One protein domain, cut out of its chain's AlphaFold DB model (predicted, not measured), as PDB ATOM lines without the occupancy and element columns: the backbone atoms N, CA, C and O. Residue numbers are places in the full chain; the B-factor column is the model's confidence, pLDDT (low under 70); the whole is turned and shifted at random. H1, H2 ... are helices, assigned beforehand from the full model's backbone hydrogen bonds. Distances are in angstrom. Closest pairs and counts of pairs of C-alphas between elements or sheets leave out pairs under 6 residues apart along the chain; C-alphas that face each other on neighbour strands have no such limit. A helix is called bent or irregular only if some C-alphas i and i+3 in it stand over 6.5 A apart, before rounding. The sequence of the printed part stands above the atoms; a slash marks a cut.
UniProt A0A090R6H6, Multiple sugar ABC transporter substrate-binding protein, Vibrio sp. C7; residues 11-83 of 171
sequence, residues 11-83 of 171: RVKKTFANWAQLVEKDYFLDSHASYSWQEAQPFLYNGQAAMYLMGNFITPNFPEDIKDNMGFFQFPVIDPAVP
ATOM      1  N   ARG A  11      -5.050 -34.617  14.704       92.19
ATOM      2  CA  ARG A  11      -3.594 -34.532  14.893       92.19
ATOM      3  C   ARG A  11      -3.228 -33.505  15.958       92.19
ATOM      4  O   ARG A  11      -2.353 -33.767  16.774       92.19
ATOM      5  N   VAL A  12      -3.927 -32.368  15.985       93.69
ATOM      6  CA  VAL A  12      -3.726 -31.325  17.000       93.69
ATOM      7  C   VAL A  12      -4.171 -31.843  18.366       93.69
ATOM      8  O   VAL A  12      -3.420 -31.734  19.335       93.69
ATOM      9  N   LYS A  13      -5.337 -32.499  18.442       95.94
ATOM     10  CA  LYS A  13      -5.804 -33.154  19.676       95.94
ATOM     11  C   LYS A  13      -4.810 -34.197  20.187       95.94
ATOM     12  O   LYS A  13      -4.518 -34.209  21.379       95.94
ATOM     13  N   LYS A  14      -4.238 -35.026  19.302       95.06
ATOM     14  CA  LYS A  14      -3.200 -36.011  19.654       95.06
ATOM     15  C   LYS A  14      -1.965 -35.336  20.261       95.06
ATOM     16  O   LYS A  14      -1.438 -35.834  21.250       95.06
ATOM     17  N   THR A  15      -1.531 -34.192  19.729       93.69
ATOM     18  CA  THR A  15      -0.439 -33.406  20.330       93.69
ATOM     19  C   THR A  15      -0.783 -32.951  21.748       93.69
ATOM     20  O   THR A  15       0.012 -33.177  22.656       93.69
ATOM     21  N   PHE A  16      -1.968 -32.374  21.972       95.38
ATOM     22  CA  PHE A  16      -2.400 -31.972  23.319       95.38
ATOM     23  C   PHE A  16      -2.555 -33.159  24.276       95.38
ATOM     24  O   PHE A  16      -2.215 -33.030  25.447       95.38
ATOM     25  N   ALA A  17      -2.976 -34.327  23.788       96.31
ATOM     26  CA  ALA A  17      -3.047 -35.544  24.594       96.31
ATOM     27  C   ALA A  17      -1.665 -36.025  25.081       96.31
ATOM     28  O   ALA A  17      -1.566 -36.606  26.158       96.31
ATOM     29  N   ASN A  18      -0.582 -35.768  24.338       95.00
ATOM     30  CA  ASN A  18       0.776 -36.054  24.823       95.00
ATOM     31  C   ASN A  18       1.189 -35.106  25.952       95.00
ATOM     32  O   ASN A  18       1.757 -35.550  26.944       95.00
ATOM     33  N   TRP A  19       0.861 -33.818  25.836       94.56
ATOM     34  CA  TRP A  19       1.102 -32.853  26.910       94.56
ATOM     35  C   TRP A  19       0.270 -33.162  28.158       94.56
ATOM     36  O   TRP A  19       0.794 -33.091  29.268       94.56
ATOM     37  N   ALA A  20      -0.990 -33.572  27.980       95.94
ATOM     38  CA  ALA A  20      -1.883 -33.948  29.073       95.94
ATOM     39  C   ALA A  20      -1.286 -35.055  29.952       95.94
ATOM     40  O   ALA A  20      -1.353 -34.954  31.167       95.94
ATOM     41  N   GLN A  21      -0.585 -36.038  29.371       96.19
ATOM     42  CA  GLN A  21       0.083 -37.093  30.148       96.19
ATOM     43  C   GLN A  21       1.116 -36.563  31.153       96.19
ATOM     44  O   GLN A  21       1.366 -37.225  32.156       96.19
ATOM     45  N   LEU A  22       1.753 -35.424  30.869       94.94
ATOM     46  CA  LEU A  22       2.722 -34.788  31.767       94.94
ATOM     47  C   LEU A  22       2.015 -33.885  32.786       94.94
ATOM     48  O   LEU A  22       2.376 -33.887  33.959       94.94
ATOM     49  N   VAL A  23       0.993 -33.144  32.345       94.69
ATOM     50  CA  VAL A  23       0.193 -32.258  33.207       94.69
ATOM     51  C   VAL A  23      -0.585 -33.059  34.250       94.69
ATOM     52  O   VAL A  23      -0.496 -32.763  35.430       94.69
ATOM     53  N   GLU A  24      -1.296 -34.110  33.839       95.56
ATOM     54  CA  GLU A  24      -2.133 -34.946  34.716       95.56
ATOM     55  C   GLU A  24      -1.325 -35.786  35.717       95.56
ATOM     56  O   GLU A  24      -1.893 -36.345  36.652       95.56
ATOM     57  N   LYS A  25      -0.010 -35.907  35.510       96.38
ATOM     58  CA  LYS A  25       0.917 -36.592  36.422       96.38
ATOM     59  C   LYS A  25       1.689 -35.631  37.327       96.38
ATOM     60  O   LYS A  25       2.631 -36.072  37.980       96.38
ATOM     61  N   ASP A  26       1.323 -34.350  37.330       94.75
ATOM     62  CA  ASP A  26       1.963 -33.303  38.129       94.75
ATOM     63  C   ASP A  26       3.483 -33.196  37.868       94.75
ATOM     64  O   ASP A  26       4.290 -33.034  38.780       94.75
ATOM     65  N   TYR A  27       3.905 -33.315  36.599       96.38
ATOM     66  CA  TYR A  27       5.323 -33.190  36.205       96.38
ATOM     67  C   TYR A  27       5.768 -31.753  35.902       96.38
ATOM     68  O   TYR A  27       6.943 -31.521  35.607       96.38
ATOM     69  N   PHE A  28       4.856 -30.784  35.963       95.38
ATOM     70  CA  PHE A  28       5.173 -29.362  35.851       95.38
ATOM     71  C   PHE A  28       5.171 -28.697  37.227       95.38
ATOM     72  O   PHE A  28       4.576 -29.201  38.172       95.38
ATOM     73  N   LEU A  29       5.817 -27.533  37.325       94.75
ATOM     74  CA  LEU A  29       5.750 -26.693  38.519       94.75
ATOM     75  C   LEU A  29       4.304 -26.284  38.829       94.75
ATOM     76  O   LEU A  29       3.512 -26.021  37.919       94.75
ATOM     77  N   ASP A  30       3.993 -26.110  40.109       92.50
ATOM     78  CA  ASP A  30       2.730 -25.502  40.517       92.50
ATOM     79  C   ASP A  30       2.568 -24.125  39.874       92.50
ATOM     80  O   ASP A  30       3.487 -23.305  39.864       92.50
ATOM     81  N   SER A  31       1.373 -23.850  39.349       91.25
ATOM     82  CA  SER A  31       1.076 -22.601  38.633       91.25
ATOM     83  C   SER A  31       1.975 -22.346  37.414       91.25
ATOM     84  O   SER A  31       2.115 -21.193  37.011       91.25
ATOM     85  N   HIS A  32       2.531 -23.392  36.782       90.69
ATOM     86  CA  HIS A  32       3.408 -23.286  35.603       90.69
ATOM     87  C   HIS A  32       2.881 -22.346  34.503       90.69
ATOM     88  O   HIS A  32       3.663 -21.685  33.832       90.69
ATOM     89  N   ALA A  33       1.558 -22.257  34.324       90.44
ATOM     90  CA  ALA A  33       0.924 -21.395  33.326       90.44
ATOM     91  C   ALA A  33       0.984 -19.888  33.651       90.44
ATOM     92  O   ALA A  33       0.665 -19.075  32.788       90.44
ATOM     93  N   SER A  34       1.348 -19.515  34.881       94.38
ATOM     94  CA  SER A  34       1.370 -18.121  35.348       94.38
ATOM     95  C   SER A  34       2.746 -17.468  35.247       94.38
ATOM     96  O   SER A  34       2.829 -16.246  35.307       94.38
ATOM     97  N   TYR A  35       3.816 -18.255  35.102       94.44
ATOM     98  CA  TYR A  35       5.174 -17.728  35.018       94.44
ATOM     99  C   TYR A  35       5.521 -17.324  33.587       94.44
ATOM    100  O   TYR A  35       5.324 -18.085  32.636       94.44
ATOM    101  N   SER A  36       6.116 -16.144  33.436       95.06
ATOM    102  CA  SER A  36       6.908 -15.819  32.252       95.06
ATOM    103  C   SER A  36       8.148 -16.710  32.171       95.06
ATOM    104  O   SER A  36       8.556 -17.354  33.143       95.06
ATOM    105  N   TRP A  37       8.801 -16.719  31.009       92.75
ATOM    106  CA  TRP A  37      10.002 -17.529  30.860       92.75
ATOM    107  C   TRP A  37      11.164 -17.040  31.724       92.75
ATOM    108  O   TRP A  37      11.997 -17.844  32.130       92.75
ATOM    109  N   GLN A  38      11.209 -15.742  32.036       94.94
ATOM    110  CA  GLN A  38      12.183 -15.161  32.953       94.94
ATOM    111  C   GLN A  38      11.903 -15.567  34.401       94.94
ATOM    112  O   GLN A  38      12.824 -15.957  35.114       94.94
ATOM    113  N   GLU A  39      10.638 -15.531  34.823       95.94
ATOM    114  CA  GLU A  39      10.230 -15.932  36.178       95.94
ATOM    115  C   GLU A  39      10.408 -17.434  36.427       95.94
ATOM    116  O   GLU A  39      10.569 -17.845  37.573       95.94
ATOM    117  N   ALA A  40      10.421 -18.255  35.372       95.88
ATOM    118  CA  ALA A  40      10.639 -19.694  35.477       95.88
ATOM    119  C   ALA A  40      12.120 -20.091  35.665       95.88
ATOM    120  O   ALA A  40      12.408 -21.196  36.133       95.88
ATOM    121  N   GLN A  41      13.075 -19.218  35.322       96.19
ATOM    122  CA  GLN A  41      14.508 -19.550  35.349       96.19
ATOM    123  C   GLN A  41      15.040 -19.958  36.736       96.19
ATOM    124  O   GLN A  41      15.757 -20.959  36.808       96.19
ATOM    125  N   PRO A  42      14.690 -19.271  37.847       95.69
ATOM    126  CA  PRO A  42      15.213 -19.618  39.166       95.69
ATOM    127  C   PRO A  42      14.893 -21.053  39.590       95.69
ATOM    128  O   PRO A  42      15.693 -21.665  40.288       95.69
ATOM    129  N   PHE A  43      13.769 -21.625  39.144       96.38
ATOM    130  CA  PHE A  43      13.436 -23.014  39.457       96.38
ATOM    131  C   PHE A  43      14.432 -23.992  38.829       96.38
ATOM    132  O   PHE A  43      14.830 -24.955  39.479       96.38
ATOM    133  N   LEU A  44      14.879 -23.736  37.595       95.75
ATOM    134  CA  LEU A  44      15.940 -24.524  36.964       95.75
ATOM    135  C   LEU A  44      17.271 -24.323  37.699       95.75
ATOM    136  O   LEU A  44      17.956 -25.289  38.024       95.75
ATOM    137  N   TYR A  45      17.621 -23.072  38.002       95.06
ATOM    138  CA  TYR A  45      18.919 -22.726  38.592       95.06
ATOM    139  C   TYR A  45      19.090 -23.259  40.017       95.06
ATOM    140  O   TYR A  45      20.176 -23.687  40.391       95.06
ATOM    141  N   ASN A  46      17.998 -23.306  40.779       94.69
ATOM    142  CA  ASN A  46      17.971 -23.818  42.148       94.69
ATOM    143  C   ASN A  46      17.698 -25.332  42.223       94.69
ATOM    144  O   ASN A  46      17.448 -25.854  43.309       94.69
ATOM    145  N   GLY A  47      17.686 -26.044  41.088       94.12
ATOM    146  CA  GLY A  47      17.455 -27.493  41.043       94.12
ATOM    147  C   GLY A  47      16.023 -27.930  41.380       94.12
ATOM    148  O   GLY A  47      15.793 -29.099  41.680       94.12
ATOM    149  N   GLN A  48      15.055 -27.013  41.338       95.56
ATOM    150  CA  GLN A  48      13.628 -27.288  41.553       95.56
ATOM    151  C   GLN A  48      12.926 -27.772  40.272       95.56
ATOM    152  O   GLN A  48      11.862 -28.381  40.347       95.56
ATOM    153  N   ALA A  49      13.521 -27.528  39.103       96.00
ATOM    154  CA  ALA A  49      13.118 -28.087  37.819       96.00
ATOM    155  C   ALA A  49      14.320 -28.767  37.150       96.00
ATOM    156  O   ALA A  49      15.395 -28.181  37.063       96.00
ATOM    157  N   ALA A  50      14.138 -29.994  36.658       94.69
ATOM    158  CA  ALA A  50      15.213 -30.757  36.014       94.69
ATOM    159  C   ALA A  50      15.375 -30.439  34.516       94.69
ATOM    160  O   ALA A  50      16.458 -30.593  33.959       94.69
ATOM    161  N   MET A  51      14.291 -30.039  33.848       95.81
ATOM    162  CA  MET A  51      14.264 -29.740  32.415       95.81
ATOM    163  C   MET A  51      13.394 -28.517  32.158       95.81
ATOM    164  O   MET A  51      12.367 -28.332  32.812       95.81
ATOM    165  N   TYR A  52      13.775 -27.721  31.161       95.44
ATOM    166  CA  TYR A  52      12.991 -26.583  30.709       95.44
ATOM    167  C   TYR A  52      12.975 -26.526  29.178       95.44
ATOM    168  O   TYR A  52      14.032 -26.502  28.548       95.44
ATOM    169  N   LEU A  53      11.780 -26.526  28.575       94.00
ATOM    170  CA  LEU A  53      11.622 -26.314  27.137       94.00
ATOM    171  C   LEU A  53      11.972 -24.863  26.800       94.00
ATOM    172  O   LEU A  53      11.160 -23.958  26.989       94.00
ATOM    173  N   MET A  54      13.198 -24.656  26.332       94.19
ATOM    174  CA  MET A  54      13.766 -23.338  26.098       94.19
ATOM    175  C   MET A  54      14.839 -23.399  25.009       94.19
ATOM    176  O   MET A  54      15.495 -24.424  24.843       94.19
ATOM    177  N   GLY A  55      15.023 -22.302  24.271       91.69
ATOM    178  CA  GLY A  55      16.090 -22.177  23.274       91.69
ATOM    179  C   GLY A  55      17.446 -21.838  23.896       91.69
ATOM    180  O   GLY A  55      17.542 -21.497  25.073       91.69
ATOM    181  N   ASN A  56      18.509 -21.853  23.086       90.19
ATOM    182  CA  ASN A  56      19.864 -21.520  23.546       90.19
ATOM    183  C   ASN A  56      19.983 -20.090  24.108       90.19
ATOM    184  O   ASN A  56      20.920 -19.813  24.841       90.19
ATOM    185  N   PHE A  57      19.050 -19.189  23.796       91.06
ATOM    186  CA  PHE A  57      19.077 -17.796  24.255       91.06
ATOM    187  C   PHE A  57      18.943 -17.625  25.779       91.06
ATOM    188  O   PHE A  57      19.094 -16.512  26.271       91.06
ATOM    189  N   ILE A  58      18.656 -18.693  26.536       93.69
ATOM    190  CA  ILE A  58      18.688 -18.676  28.008       93.69
ATOM    191  C   ILE A  58      20.111 -18.750  28.579       93.69
ATOM    192  O   ILE A  58      20.337 -18.318  29.707       93.69
ATOM    193  N   THR A  59      21.081 -19.272  27.824       93.38
ATOM    194  CA  THR A  59      22.450 -19.516  28.310       93.38
ATOM    195  C   THR A  59      23.199 -18.276  28.814       93.38
ATOM    196  O   THR A  59      23.973 -18.441  29.757       93.38
ATOM    197  N   PRO A  60      22.976 -17.043  28.301       93.00
ATOM    198  CA  PRO A  60      23.613 -15.847  28.854       93.00
ATOM    199  C   PRO A  60      23.157 -15.536  30.287       93.00
ATOM    200  O   PRO A  60      23.845 -14.809  30.997       93.00
ATOM    201  N   ASN A  61      22.008 -16.074  30.713       94.69
ATOM    202  CA  ASN A  61      21.447 -15.848  32.045       94.69
ATOM    203  C   ASN A  61      21.922 -16.878  33.076       94.69
ATOM    204  O   ASN A  61      21.588 -16.745  34.252       94.69
ATOM    205  N   PHE A  62      22.656 -17.917  32.662       94.88
ATOM    206  CA  PHE A  62      23.147 -18.929  33.589       94.88
ATOM    207  C   PHE A  62      24.142 -18.309  34.579       94.88
ATOM    208  O   PHE A  62      25.142 -17.732  34.146       94.88
ATOM    209  N   PRO A  63      23.912 -18.451  35.897       94.62
ATOM    210  CA  PRO A  63      24.923 -18.147  36.899       94.62
ATOM    211  C   PRO A  63      26.215 -18.933  36.636       94.62
ATOM    212  O   PRO A  63      26.174 -20.116  36.285       94.62
ATOM    213  N   GLU A  64      27.367 -18.281  36.798       93.19
ATOM    214  CA  GLU A  64      28.676 -18.875  36.477       93.19
ATOM    215  C   GLU A  64      28.968 -20.152  37.280       93.19
ATOM    216  O   GLU A  64      29.593 -21.076  36.771       93.19
ATOM    217  N   ASP A  65      28.468 -20.251  38.512       94.44
ATOM    218  CA  ASP A  65      28.665 -21.397  39.403       94.44
ATOM    219  C   ASP A  65      27.864 -22.647  39.007       94.44
ATOM    220  O   ASP A  65      28.201 -23.752  39.438       94.44
ATOM    221  N   ILE A  66      26.833 -22.506  38.166       92.19
ATOM    222  CA  ILE A  66      26.015 -23.637  37.699       92.19
ATOM    223  C   ILE A  66      26.134 -23.902  36.200       92.19
ATOM    224  O   ILE A  66      25.657 -24.935  35.731       92.19
ATOM    225  N   LYS A  67      26.759 -22.999  35.442       91.31
ATOM    226  CA  LYS A  67      26.850 -23.056  33.979       91.31
ATOM    227  C   LYS A  67      27.423 -24.377  33.462       91.31
ATOM    228  O   LYS A  67      26.861 -24.955  32.533       91.31
ATOM    229  N   ASP A  68      28.467 -24.892  34.108       92.50
ATOM    230  CA  ASP A  68      29.110 -26.162  33.740       92.50
ATOM    231  C   ASP A  68      28.234 -27.395  34.030       92.50
ATOM    232  O   ASP A  68      28.466 -28.471  33.479       92.50
ATOM    233  N   ASN A  69      27.192 -27.240  34.852       93.06
ATOM    234  CA  ASN A  69      26.214 -28.287  35.151       93.06
ATOM    235  C   ASN A  69      24.982 -28.227  34.230       93.06
ATOM    236  O   ASN A  69      24.084 -29.062  34.356       93.06
ATOM    237  N   MET A  70      24.913 -27.256  33.313       95.38
ATOM    238  CA  MET A  70      23.774 -27.086  32.412       95.38
ATOM    239  C   MET A  70      23.956 -27.855  31.106       95.38
ATOM    240  O   MET A  70      25.007 -27.842  30.463       95.38
ATOM    241  N   GLY A  71      22.878 -28.509  30.676       93.81
ATOM    242  CA  GLY A  71      22.798 -29.218  29.405       93.81
ATOM    243  C   GLY A  71      21.818 -28.558  28.438       93.81
ATOM    244  O   GLY A  71      20.855 -27.916  28.842       93.81
ATOM    245  N   PHE A  72      22.043 -28.772  27.144       94.19
ATOM    246  CA  PHE A  72      21.096 -28.451  26.077       94.19
ATOM    247  C   PHE A  72      20.999 -29.644  25.128       94.19
ATOM    248  O   PHE A  72      22.025 -30.256  24.798       94.19
ATOM    249  N   PHE A  73      19.775 -29.998  24.742       92.75
ATOM    250  CA  PHE A  73      19.473 -31.129  23.872       92.75
ATOM    251  C   PHE A  73      18.153 -30.901  23.125       92.75
ATOM    252  O   PHE A  73      17.322 -30.097  23.540       92.75
ATOM    253  N   GLN A  74      17.989 -31.614  22.012       92.00
ATOM    254  CA  GLN A  74      16.818 -31.527  21.142       92.00
ATOM    255  C   GLN A  74      15.546 -32.046  21.825       92.00
ATOM    256  O   GLN A  74      15.600 -33.008  22.595       92.00
ATOM    257  N   PHE A  75      14.392 -31.451  21.504       92.38
ATOM    258  CA  PHE A  75      13.108 -31.928  22.008       92.38
ATOM    259  C   PHE A  75      12.863 -33.404  21.622       92.38
ATOM    260  O   PHE A  75      13.172 -33.800  20.494       92.38
ATOM    261  N   PRO A  76      12.312 -34.243  22.521       91.81
ATOM    262  CA  PRO A  76      12.132 -35.665  22.245       91.81
ATOM    263  C   PRO A  76      11.241 -35.956  21.031       91.81
ATOM    264  O   PRO A  76      10.185 -35.349  20.842       91.81
ATOM    265  N   VAL A  77      11.628 -36.965  20.246       92.62
ATOM    266  CA  VAL A  77      10.807 -37.480  19.142       92.62
ATOM    267  C   VAL A  77       9.628 -38.266  19.703       92.62
ATOM    268  O   VAL A  77       9.814 -39.302  20.336       92.62
ATOM    269  N   ILE A  78       8.412 -37.790  19.435       92.25
ATOM    270  CA  ILE A  78       7.170 -38.460  19.852       92.25
ATOM    271  C   ILE A  78       6.676 -39.456  18.797       92.25
ATOM    272  O   ILE A  78       6.211 -40.542  19.130       92.25
ATOM    273  N   ASP A  79       6.767 -39.085  17.519       91.62
ATOM    274  CA  ASP A  79       6.345 -39.912  16.389       91.62
ATOM    275  C   ASP A  79       7.436 -39.859  15.308       91.62
ATOM    276  O   ASP A  79       7.622 -38.805  14.698       91.62
ATOM    277  N   PRO A  80       8.180 -40.954  15.061       91.25
ATOM    278  CA  PRO A  80       9.295 -40.953  14.115       91.25
ATOM    279  C   PRO A  80       8.853 -40.793  12.653       91.25
ATOM    280  O   PRO A  80       9.693 -40.538  11.793       91.25
ATOM    281  N   ALA A  81       7.557 -40.943  12.349       91.12
ATOM    282  CA  ALA A  81       7.023 -40.654  11.020       91.12
ATOM    283  C   ALA A  81       6.849 -39.145  10.774       91.12
ATOM    284  O   ALA A  81       6.672 -38.723   9.629       91.12
ATOM    285  N   VAL A  82       6.889 -38.328  11.832       87.81
ATOM    286  CA  VAL A  82       6.829 -36.869  11.741       87.81
ATOM    287  C   VAL A  82       8.260 -36.325  11.670       87.81
ATOM    288  O   VAL A  82       9.059 -36.608  12.563       87.81
ATOM    289  N   PRO A  83       8.611 -35.542  10.631       87.81
ATOM    290  CA  PRO A  83       9.920 -34.905  10.556       87.81
ATOM    291  C   PRO A  83      10.196 -34.035  11.784       87.81
ATOM    292  O   PRO A  83       9.298 -33.351  12.276       87.81
TER     293      PRO A  83
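AT A GLANCE: This is residues 11 to 83 of the 171 residues of the protein "Multiple sugar ABC transporter substrate-binding protein" of Vibrio sp. C7 (UniProt A0A090R6H6). With little regular structure, the chain makes an open loop: helix H1 lies at one end of the long axis, the short helices H2 and H3 lie toward the other end, and residues 62 to 83 fold back toward the end where H1 lies. The 73 printed residues hold three named helices, H1, H2, H3 in that order, and no named strand; the class is all helix, with only 24 residues in named elements. The whole is loose, with a radius of gyration of the C-alphas of 14.3 A and spans of 41 by 29 by 18 A.

HOW THE PARTS SIT: H1, residues 11 to 23, is apart from H2, residues 41 to 45, and from H3, residues 56 to 61. H2 and H3 are only just apart, closest 8.5 A. Every O i to N i+4 pair is within hydrogen-bond range in H2, 8 of 9 in H1, and 0 of 2 in H3, where 2 of 3 O i to N i+3 pairs are.

IN THESE COORDINATES: H1 begins at C-alpha 11 (-3.594, -34.532, 14.893) and is 18.8 A long. H2 measures 6.3 A. H3, 10.3 A, ends at C-alpha 61 (21.447, -15.848, 32.045); it is irregular, but only just: C-alphas 57 and 60 are 6.7 A apart.

THE WHOLE: The C-alphas farthest apart, of Arg 11 and Asp 65, are 42.6 A apart. The link from H1 to H2 is long. The printed part has no cut, and no printed residue is under pLDDT 70.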